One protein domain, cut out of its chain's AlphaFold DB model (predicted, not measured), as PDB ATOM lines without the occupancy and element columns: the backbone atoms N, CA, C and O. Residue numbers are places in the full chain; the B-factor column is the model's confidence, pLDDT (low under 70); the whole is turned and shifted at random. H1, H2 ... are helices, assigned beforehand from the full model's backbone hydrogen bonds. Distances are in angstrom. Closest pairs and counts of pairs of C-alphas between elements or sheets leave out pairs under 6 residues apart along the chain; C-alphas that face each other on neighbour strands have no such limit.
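Overview. This is residues 54 to 123 of the 153 residues of the protein "Planctomycete cytochrome C" of Sphingobacterium multivorum (UniProt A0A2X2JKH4). This is a small rounded body with little regular structure, in which the longest helix, H3, and short H2 lie side by side as a helical hairpin, while two long loop stretches, residues 65 to 83 and 90 to 106, join H1 to H2 and H2 to H3. The printed part has 70 residues with three named helices, H1, H2 and H3 in chain order, and no named strand; the class is all helix, though named elements hold only 22 residues. It is compact, with a radius of gyration of the C-alphas of 11.6 A, and spans 27 by 26 by 20 A.

Along the chain. H3, residues 107 to 118, runs 16.1 A from C-alpha 107 at (10.466, -40.259, -54.263) to C-alpha 118 at (11.052, -24.206, -55.069). H2, residues 84 to 89, measures 8.6 A. H1, residues 61 to 64, measures 5.2 A.

Arrangement. H3 touches H2 with residues 110 to 114 alone; the closest C-alphas, of Val 86 and Lys 114, are 6.3 A apart. They run opposite ways at a shallow tilt of 11 degrees. H1 is apart from both. Every O i to N i+4 pair is within hydrogen-bond range in H2 and H3; H1 is too short for one.

Size, cuts and confidence. The farthest C-alphas, of Asn 101 and Glu 119, are 29.6 A apart. Both links are long. The printed part has no cut, and no printed residue is under 70 in pLDDT.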
ATOM      1  N   GLY A  54      -8.472 -30.602 -42.907       92.75
ATOM      2  CA  GLY A  54      -7.571 -29.591 -42.351       92.75
ATOM      3  C   GLY A  54      -7.741 -28.196 -42.965       92.75
ATOM      4  O   GLY A  54      -6.787 -27.421 -42.966       92.75
ATOM      5  N   GLY A  55      -8.899 -27.888 -43.555       94.69
ATOM      6  CA  GLY A  55      -9.176 -26.618 -44.234       94.69
ATOM      7  C   GLY A  55      -8.370 -26.385 -45.514       94.69
ATOM      8  O   GLY A  55      -8.251 -25.244 -45.951       94.69
ATOM      9  N   LEU A  56      -7.801 -27.437 -46.109       96.25
ATOM     10  CA  LEU A  56      -6.940 -27.360 -47.293       96.25
ATOM     11  C   LEU A  56      -7.633 -27.925 -48.539       96.25
ATOM     12  O   LEU A  56      -8.245 -28.995 -48.487       96.25
ATOM     13  N   SER A  57      -7.480 -27.232 -49.669       96.44
ATOM     14  CA  SER A  57      -7.958 -27.655 -50.989       96.44
ATOM     15  C   SER A  57      -6.890 -27.407 -52.053       96.44
ATOM     16  O   SER A  57      -6.328 -26.319 -52.113       96.44
ATOM     17  N   PHE A  58      -6.637 -28.399 -52.910       96.44
ATOM     18  CA  PHE A  58      -5.743 -28.294 -54.073       96.44
ATOM     19  C   PHE A  58      -6.495 -28.096 -55.398       96.44
ATOM     20  O   PHE A  58      -5.882 -28.158 -56.462       96.44
ATOM     21  N   LEU A  59      -7.817 -27.884 -55.365       93.38
ATOM     22  CA  LEU A  59      -8.595 -27.671 -56.594       93.38
ATOM     23  C   LEU A  59      -8.295 -26.327 -57.251       93.38
ATOM     24  O   LEU A  59      -8.220 -26.244 -58.477       93.38
ATOM     25  N   PHE A  60      -8.149 -25.284 -56.439       92.06
ATOM     26  CA  PHE A  60      -7.935 -23.926 -56.909       92.06
ATOM     27  C   PHE A  60      -6.673 -23.350 -56.281       92.06
ATOM     28  O   PHE A  60      -6.405 -23.555 -55.098       92.06
ATOM     29  N   GLU A  61      -5.928 -22.593 -57.084       94.12
ATOM     30  CA  GLU A  61      -4.688 -21.936 -56.678       94.12
ATOM     31  C   GLU A  61      -4.867 -21.164 -55.366       94.12
ATOM     32  O   GLU A  61      -4.175 -21.423 -54.385       94.12
ATOM     33  N   ASN A  62      -5.840 -20.257 -55.304       92.94
ATOM     34  CA  ASN A  62      -6.057 -19.404 -54.137       92.94
ATOM     35  C   ASN A  62      -6.292 -20.189 -52.835       92.94
ATOM     36  O   ASN A  62      -5.920 -19.708 -51.768       92.94
ATOM     37  N   GLU A  63      -6.884 -21.382 -52.911       94.25
ATOM     38  CA  GLU A  63      -7.094 -22.242 -51.746       94.25
ATOM     39  C   GLU A  63      -5.830 -23.019 -51.365       94.25
ATOM     40  O   GLU A  63      -5.525 -23.142 -50.180       94.25
ATOM     41  N   ALA A  64      -5.063 -23.491 -52.349       95.44
ATOM     42  CA  ALA A  64      -3.850 -24.278 -52.122       95.44
ATOM     43  C   ALA A  64      -2.753 -23.481 -51.390       95.44
ATOM     44  O   ALA A  64      -1.962 -24.049 -50.633       95.44
ATOM     45  N   PHE A  65      -2.726 -22.160 -51.589       95.62
ATOM     46  CA  PHE A  65      -1.795 -21.239 -50.924       95.62
ATOM     47  C   PHE A  65      -2.371 -20.578 -49.663       95.62
ATOM     48  O   PHE A  65      -1.665 -19.820 -48.992       95.62
ATOM     49  N   ALA A  66      -3.639 -20.827 -49.330       93.81
ATOM     50  CA  ALA A  66      -4.245 -20.285 -48.124       93.81
ATOM     51  C   ALA A  66      -3.684 -20.964 -46.863       93.81
ATOM     52  O   ALA A  66      -3.074 -22.036 -46.901       93.81
ATOM     53  N   LYS A  67      -3.905 -20.328 -45.709       94.38
ATOM     54  CA  LYS A  67      -3.634 -20.972 -44.422       94.38
ATOM     55  C   LYS A  67      -4.619 -22.118 -44.216       94.38
ATOM     56  O   LYS A  67      -5.824 -21.917 -44.334       94.38
ATOM     57  N   ALA A  68      -4.086 -23.281 -43.864       93.94
ATOM     58  CA  ALA A  68      -4.872 -24.414 -43.403       93.94
ATOM     59  C   ALA A  68      -5.373 -24.172 -41.963       93.94
ATOM     60  O   ALA A  68      -4.941 -23.231 -41.289       93.94
ATOM     61  N   GLU A  69      -6.221 -25.061 -41.449       93.69
ATOM     62  CA  GLU A  69      -6.692 -25.033 -40.050       93.69
ATOM     63  C   GLU A  69      -5.543 -25.120 -39.035       93.69
ATOM     64  O   GLU A  69      -5.650 -24.606 -37.926       93.69
ATOM     65  N   SER A  70      -4.401 -25.692 -39.432       90.50
ATOM     66  CA  SER A  70      -3.166 -25.706 -38.635       90.50
ATOM     67  C   SER A  70      -2.544 -24.316 -38.421       90.50
ATOM     68  O   SER A  70      -1.547 -24.189 -37.710       90.50
ATOM     69  N   GLY A  71      -3.070 -23.275 -39.075       92.44
ATOM     70  CA  GLY A  71      -2.541 -21.912 -39.051       92.44
ATOM     71  C   GLY A  71      -1.351 -21.677 -39.987       92.44
ATOM     72  O   GLY A  71      -0.905 -20.534 -40.130       92.44
ATOM     73  N   LYS A  72      -0.854 -22.727 -40.654       93.56
ATOM     74  CA  LYS A  72       0.266 -22.673 -41.601       93.56
ATOM     75  C   LYS A  72      -0.215 -22.941 -43.032       93.56
ATOM     76  O   LYS A  72      -1.153 -23.719 -43.216       93.56
ATOM     77  N   PRO A  73       0.393 -22.319 -44.053       94.94
ATOM     78  CA  PRO A  73       0.106 -22.660 -45.441       94.94
ATOM     79  C   PRO A  73       0.672 -24.042 -45.786       94.94
ATOM     80  O   PRO A  73       1.745 -24.425 -45.313       94.94
ATOM     81  N   ALA A  74      -0.036 -24.778 -46.643       96.50
ATOM     82  CA  ALA A  74       0.476 -26.036 -47.181       96.50
ATOM     83  C   ALA A  74       1.670 -25.801 -48.115       96.50
ATOM     84  O   ALA A  74       2.629 -26.569 -48.089       96.50
ATOM     85  N   ILE A  75       1.617 -24.723 -48.901       98.06
ATOM     86  CA  ILE A  75       2.632 -24.368 -49.890       98.06
ATOM     87  C   ILE A  75       3.138 -22.945 -49.636       98.06
ATOM     88  O   ILE A  75       2.355 -21.996 -49.573       98.06
ATOM     89  N   ILE A  76       4.457 -22.795 -49.551       97.38
ATOM     90  CA  ILE A  76       5.181 -21.524 -49.500       97.38
ATOM     91  C   ILE A  76       5.939 -21.387 -50.822       97.38
ATOM     92  O   ILE A  76       6.846 -22.163 -51.105       97.38
ATOM     93  N   ARG A  77       5.552 -20.421 -51.663       97.06
ATOM     94  CA  ARG A  77       6.179 -20.235 -52.983       97.06
ATOM     95  C   ARG A  77       7.679 -19.970 -52.834       97.06
ATOM     96  O   ARG A  77       8.062 -19.038 -52.135       97.06
ATOM     97  N   GLY A  78       8.491 -20.756 -53.534       97.81
ATOM     98  CA  GLY A  78       9.949 -20.668 -53.506       97.81
ATOM     99  C   GLY A  78      10.606 -21.377 -52.321       97.81
ATOM    100  O   GLY A  78      11.822 -21.290 -52.189       97.81
ATOM    101  N   ASP A  79       9.834 -22.047 -51.459       97.88
ATOM    102  CA  ASP A  79      10.352 -22.683 -50.248       97.88
ATOM    103  C   ASP A  79       9.651 -24.022 -49.969       97.88
ATOM    104  O   ASP A  79       8.754 -24.152 -49.124       97.88
ATOM    105  N   GLY A  80      10.049 -25.047 -50.720       97.19
ATOM    106  CA  GLY A  80       9.564 -26.411 -50.551       97.19
ATOM    107  C   GLY A  80       9.984 -27.014 -49.214       97.19
ATOM    108  O   GLY A  80       9.213 -27.760 -48.621       97.19
ATOM    109  N   GLU A  81      11.159 -26.661 -48.694       96.50
ATOM    110  CA  GLU A  81      11.673 -27.191 -47.425       96.50
ATOM    111  C   GLU A  81      10.792 -26.796 -46.231       96.50
ATOM    112  O   GLU A  81      10.473 -27.630 -45.375       96.50
ATOM    113  N   HIS A  82      10.334 -25.545 -46.180       96.62
ATOM    114  CA  HIS A  82       9.500 -25.076 -45.075       96.62
ATOM    115  C   HIS A  82       8.000 -25.298 -45.295       96.62
ATOM    116  O   HIS A  82       7.237 -25.207 -44.323       96.62
ATOM    117  N   SER A  83       7.583 -25.652 -46.512       97.94
ATOM    118  CA  SER A  83       6.195 -25.969 -46.860       97.94
ATOM    119  C   SER A  83       5.672 -27.200 -46.112       97.94
ATOM    120  O   SER A  83       6.297 -28.261 -46.098       97.94
ATOM    121  N   GLU A  84       4.482 -27.092 -45.506       97.50
ATOM    122  CA  GLU A  84       3.872 -28.220 -44.785       97.50
ATOM    123  C   GLU A  84       3.557 -29.393 -45.720       97.50
ATOM    124  O   GLU A  84       3.675 -30.535 -45.287       97.50
ATOM    125  N   LEU A  85       3.232 -29.143 -46.996       97.75
ATOM    126  CA  LEU A  85       3.003 -30.198 -47.987       97.75
ATOM    127  C   LEU A  85       4.195 -31.162 -48.041       97.75
ATOM    128  O   LEU A  85       4.021 -32.352 -47.799       97.75
ATOM    129  N   VAL A  86       5.406 -30.651 -48.268       98.06
ATOM    130  CA  VAL A  86       6.619 -31.481 -48.357       98.06
ATOM    131  C   VAL A  86       6.886 -32.191 -47.033       98.06
ATOM    132  O   VAL A  86       7.119 -33.397 -47.030       98.06
ATOM    133  N   LYS A  87       6.748 -31.490 -45.900       97.44
ATOM    134  CA  LYS A  87       6.920 -32.080 -44.561       97.44
ATOM    135  C   LYS A  87       5.989 -33.266 -44.309       97.44
ATOM    136  O   LYS A  87       6.429 -34.260 -43.739       97.44
ATOM    137  N   ARG A  88       4.721 -33.195 -44.734       96.88
ATOM    138  CA  ARG A  88       3.783 -34.325 -44.591       96.88
ATOM    139  C   ARG A  88       4.100 -35.472 -45.542       96.88
ATOM    140  O   ARG A  88       3.846 -36.615 -45.185       96.88
ATOM    141  N   LEU A  89       4.646 -35.203 -46.726       97.69
ATOM    142  CA  LEU A  89       5.006 -36.256 -47.682       97.69
ATOM    143  C   LEU A  89       6.204 -37.097 -47.218       97.69
ATOM    144  O   LEU A  89       6.248 -38.296 -47.487       97.69
ATOM    145  N   ILE A  90       7.154 -36.479 -46.510       96.69
ATOM    146  CA  ILE A  90       8.388 -37.133 -46.042       96.69
ATOM    147  C   ILE A  90       8.342 -37.573 -44.575       96.69
ATOM    148  O   ILE A  90       9.340 -38.059 -44.058       96.69
ATOM    149  N   SER A  91       7.218 -37.371 -43.885       96.50
ATOM    150  CA  SER A  91       7.093 -37.744 -42.477       96.50
ATOM    151  C   SER A  91       7.131 -39.262 -42.298       96.50
ATOM    152  O   SER A  91       6.436 -39.986 -43.011       96.50
ATOM    153  N   ASP A  92       7.894 -39.729 -41.309       94.44
ATOM    154  CA  ASP A  92       7.932 -41.140 -40.910       94.44
ATOM    155  C   ASP A  92       6.751 -41.536 -40.008       94.44
ATOM    156  O   ASP A  92       6.469 -42.723 -39.852       94.44
ATOM    157  N   ASP A  93       6.048 -40.558 -39.426       95.38
ATOM    158  CA  ASP A  93       4.882 -40.793 -38.572       95.38
ATOM    159  C   ASP A  93       3.639 -41.064 -39.439       95.38
ATOM    160  O   ASP A  93       3.172 -40.150 -40.130       95.38
ATOM    161  N   PRO A  94       3.057 -42.278 -39.413       92.50
ATOM    162  CA  PRO A  94       1.886 -42.615 -40.218       92.50
ATOM    163  C   PRO A  94       0.653 -41.748 -39.938       92.50
ATOM    164  O   PRO A  94      -0.166 -41.580 -40.842       92.50
ATOM    165  N   GLU A  95       0.525 -41.183 -38.734       92.56
ATOM    166  CA  GLU A  95      -0.605 -40.319 -38.368       92.56
ATOM    167  C   GLU A  95      -0.469 -38.903 -38.941       92.56
ATOM    168  O   GLU A  95      -1.462 -38.201 -39.142       92.56
ATOM    169  N   LEU A  96       0.758 -38.476 -39.250       92.88
ATOM    170  CA  LEU A  96       1.040 -37.170 -39.851       92.88
ATOM    171  C   LEU A  96       1.307 -37.257 -41.355       92.88
ATOM    172  O   LEU A  96       1.107 -36.266 -42.072       92.88
ATOM    173  N   ARG A  97       1.769 -38.415 -41.832       96.06
ATOM    174  CA  ARG A  97       2.184 -38.633 -43.214       96.06
ATOM    175  C   ARG A  97       0.999 -38.573 -44.164       96.06
ATOM    176  O   ARG A  97      -0.033 -39.209 -43.961       96.06
ATOM    177  N   MET A  98       1.198 -37.861 -45.268       95.88
ATOM    178  CA  MET A  98       0.259 -37.855 -46.382       95.88
ATOM    179  C   MET A  98       0.775 -38.717 -47.544       95.88
ATOM    180  O   MET A  98       1.978 -38.726 -47.812       95.88
ATOM    181  N   PRO A  99      -0.115 -39.453 -48.230       96.00
ATOM    182  CA  PRO A  99      -1.555 -39.531 -47.991       96.00
ATOM    183  C   PRO A  99      -1.874 -40.465 -46.806       96.00
ATOM    184  O   PRO A  99      -1.255 -41.521 -46.647       96.00
ATOM    185  N   TYR A 100      -2.840 -40.061 -45.975       94.56
ATOM    186  CA  TYR A 100      -3.235 -40.796 -44.768       94.56
ATOM    187  C   TYR A 100      -3.870 -42.147 -45.112       94.56
ATOM    188  O   TYR A 100      -4.691 -42.228 -46.028       94.56
ATOM    189  N   ASN A 101      -3.502 -43.204 -44.378       92.06
ATOM    190  CA  ASN A 101      -3.943 -44.585 -44.629       92.06
ATOM    191  C   ASN A 101      -3.761 -45.059 -46.085       92.06
ATOM    192  O   ASN A 101      -4.481 -45.935 -46.564       92.06
ATOM    193  N   ALA A 102      -2.774 -44.499 -46.786       91.94
ATOM    194  CA  ALA A 102      -2.398 -44.898 -48.132       91.94
ATOM    195  C   ALA A 102      -0.874 -45.092 -48.240       91.94
ATOM    196  O   ALA A 102      -0.116 -44.602 -47.383       91.94
ATOM    197  N   PRO A 103      -0.403 -45.792 -49.292       93.12
ATOM    198  CA  PRO A 103       1.021 -45.895 -49.585       93.12
ATOM    199  C   PRO A 103       1.686 -44.520 -49.705       93.12
ATOM    200  O   PRO A 103       1.061 -43.551 -50.138       93.12
ATOM    201  N   LYS A 104       2.966 -44.450 -49.328       94.62
ATOM    202  CA  LYS A 104       3.806 -43.269 -49.562       94.62
ATOM    203  C   LYS A 104       3.870 -42.979 -51.068       94.62
ATOM    204  O   LYS A 104       3.870 -43.914 -51.871       94.62
ATOM    205  N   LEU A 105       3.938 -41.697 -51.431       96.62
ATOM    206  CA  LEU A 105       4.321 -41.300 -52.786       96.62
ATOM    207  C   LEU A 105       5.715 -41.841 -53.105       96.62
ATOM    208  O   LEU A 105       6.533 -42.053 -52.202       96.62
ATOM    209  N   ASN A 106       5.976 -42.059 -54.389       96.31
ATOM    210  CA  ASN A 106       7.330 -42.383 -54.809       96.31
ATOM    211  C   ASN A 106       8.235 -41.142 -54.664       96.31
ATOM    212  O   ASN A 106       7.759 -40.004 -54.618       96.31
ATOM    213  N   ASP A 107       9.543 -41.361 -54.545       97.06
ATOM    214  CA  ASP A 107      10.466 -40.259 -54.263       97.06
ATOM    215  C   ASP A 107      10.567 -39.268 -55.442       97.06
ATOM    216  O   ASP A 107      10.777 -38.078 -55.214       97.06
ATOM    217  N   ASP A 108      10.315 -39.715 -56.679       97.00
ATOM    218  CA  ASP A 108      10.286 -38.861 -57.874       97.00
ATOM    219  C   ASP A 108       9.086 -37.895 -57.869       97.00
ATOM    220  O   ASP A 108       9.229 -36.712 -58.169       97.00
ATOM    221  N   GLU A 109       7.900 -38.361 -57.474       98.12
ATOM    222  CA  GLU A 109       6.681 -37.564 -57.296       98.12
ATOM    223  C   GLU A 109       6.894 -36.521 -56.190       98.12
ATOM    224  O   GLU A 109       6.465 -35.372 -56.324       98.12
ATOM    225  N   ILE A 110       7.591 -36.894 -55.112       98.12
ATOM    226  CA  ILE A 110       7.961 -35.959 -54.044       98.12
ATOM    227  C   ILE A 110       8.968 -34.917 -54.561       98.12
ATOM    228  O   ILE A 110       8.785 -33.731 -54.272       98.12
ATOM    229  N   ASP A 111       9.984 -35.313 -55.340       97.69
ATOM    230  CA  ASP A 111      10.946 -34.380 -55.957       97.69
ATOM    231  C   ASP A 111      10.240 -33.404 -56.902       97.69
ATOM    232  O   ASP A 111      10.485 -32.202 -56.821       97.69
ATOM    233  N   ILE A 112       9.311 -33.880 -57.737       98.19
ATOM    234  CA  ILE A 112       8.506 -33.037 -58.636       98.19
ATOM    235  C   ILE A 112       7.737 -31.985 -57.837       98.19
ATOM    236  O   ILE A 112       7.826 -30.795 -58.143       98.19
ATOM    237  N   LEU A 113       7.012 -32.398 -56.792       98.38
ATOM    238  CA  LEU A 113       6.241 -31.473 -55.961       98.38
ATOM    239  C   LEU A 113       7.147 -30.473 -55.240       98.38
ATOM    240  O   LEU A 113       6.852 -29.279 -55.239       98.38
ATOM    241  N   LYS A 114       8.260 -30.928 -54.658       98.31
ATOM    242  CA  LYS A 114       9.208 -30.051 -53.964       98.31
ATOM    243  C   LYS A 114       9.827 -29.039 -54.928       98.31
ATOM    244  O   LYS A 114       9.799 -27.843 -54.646       98.31
ATOM    245  N   ARG A 115      10.345 -29.498 -56.067       97.75
ATOM    246  CA  ARG A 115      10.959 -28.639 -57.086       97.75
ATOM    247  C   ARG A 115       9.974 -27.632 -57.643       97.75
ATOM    248  O   ARG A 115      10.319 -26.466 -57.763       97.75
ATOM    249  N   TRP A 116       8.748 -28.051 -57.935       98.00
ATOM    250  CA  TRP A 116       7.702 -27.133 -58.367       98.00
ATOM    251  C   TRP A 116       7.486 -26.008 -57.351       98.00
ATOM    252  O   TRP A 116       7.386 -24.845 -57.741       98.00
ATOM    253  N   ILE A 117       7.470 -26.327 -56.052       98.38
ATOM    254  CA  ILE A 117       7.356 -25.314 -54.998       98.38
ATOM    255  C   ILE A 117       8.577 -24.392 -54.986       98.38
ATOM    256  O   ILE A 117       8.398 -23.172 -54.978       98.38
ATOM    257  N   ASP A 118       9.786 -24.953 -55.035       98.12
ATOM    258  CA  ASP A 118      11.052 -24.206 -55.069       98.12
ATOM    259  C   ASP A 118      11.147 -23.288 -56.308       98.12
ATOM    260  O   ASP A 118      11.671 -22.179 -56.234       98.12
ATOM    261  N   GLU A 119      10.564 -23.694 -57.437       97.00
ATOM    262  CA  GLU A 119      10.462 -22.917 -58.683       97.00
ATOM    263  C   GLU A 119       9.353 -21.834 -58.636       97.00
ATOM    264  O   GLU A 119       9.085 -21.141 -59.625       97.00
ATOM    265  N   GLY A 120       8.719 -21.647 -57.473       96.75
ATOM    266  CA  GLY A 120       7.717 -20.611 -57.212       96.75
ATOM    267  C   GLY A 120       6.268 -21.095 -57.275       96.75
ATOM    268  O   GLY A 120       5.360 -20.264 -57.237       96.75
ATOM    269  N   ALA A 121       6.045 -22.408 -57.364       96.75
ATOM    270  CA  ALA A 121       4.739 -23.061 -57.417       96.75
ATOM    271  C   ALA A 121       3.788 -22.427 -58.447       96.75
ATOM    272  O   ALA A 121       2.635 -22.111 -58.143       96.75
ATOM    273  N   LYS A 122       4.288 -22.176 -59.662       94.88
ATOM    274  CA  LYS A 122       3.481 -21.575 -60.730       94.88
ATOM    275  C   LYS A 122       2.307 -22.493 -61.043       94.88
ATOM    276  O   LYS A 122       2.512 -23.661 -61.373       94.88
ATOM    277  N   TRP A 123       1.094 -21.973 -60.910       92.56
ATOM    278  CA  TRP A 123      -0.106 -22.698 -61.294       92.56
ATOM    279  C   TRP A 123      -0.259 -22.645 -62.815       92.56
ATOM    280  O   TRP A 123       0.059 -21.636 -63.444       92.56
TER     281      TRP A 123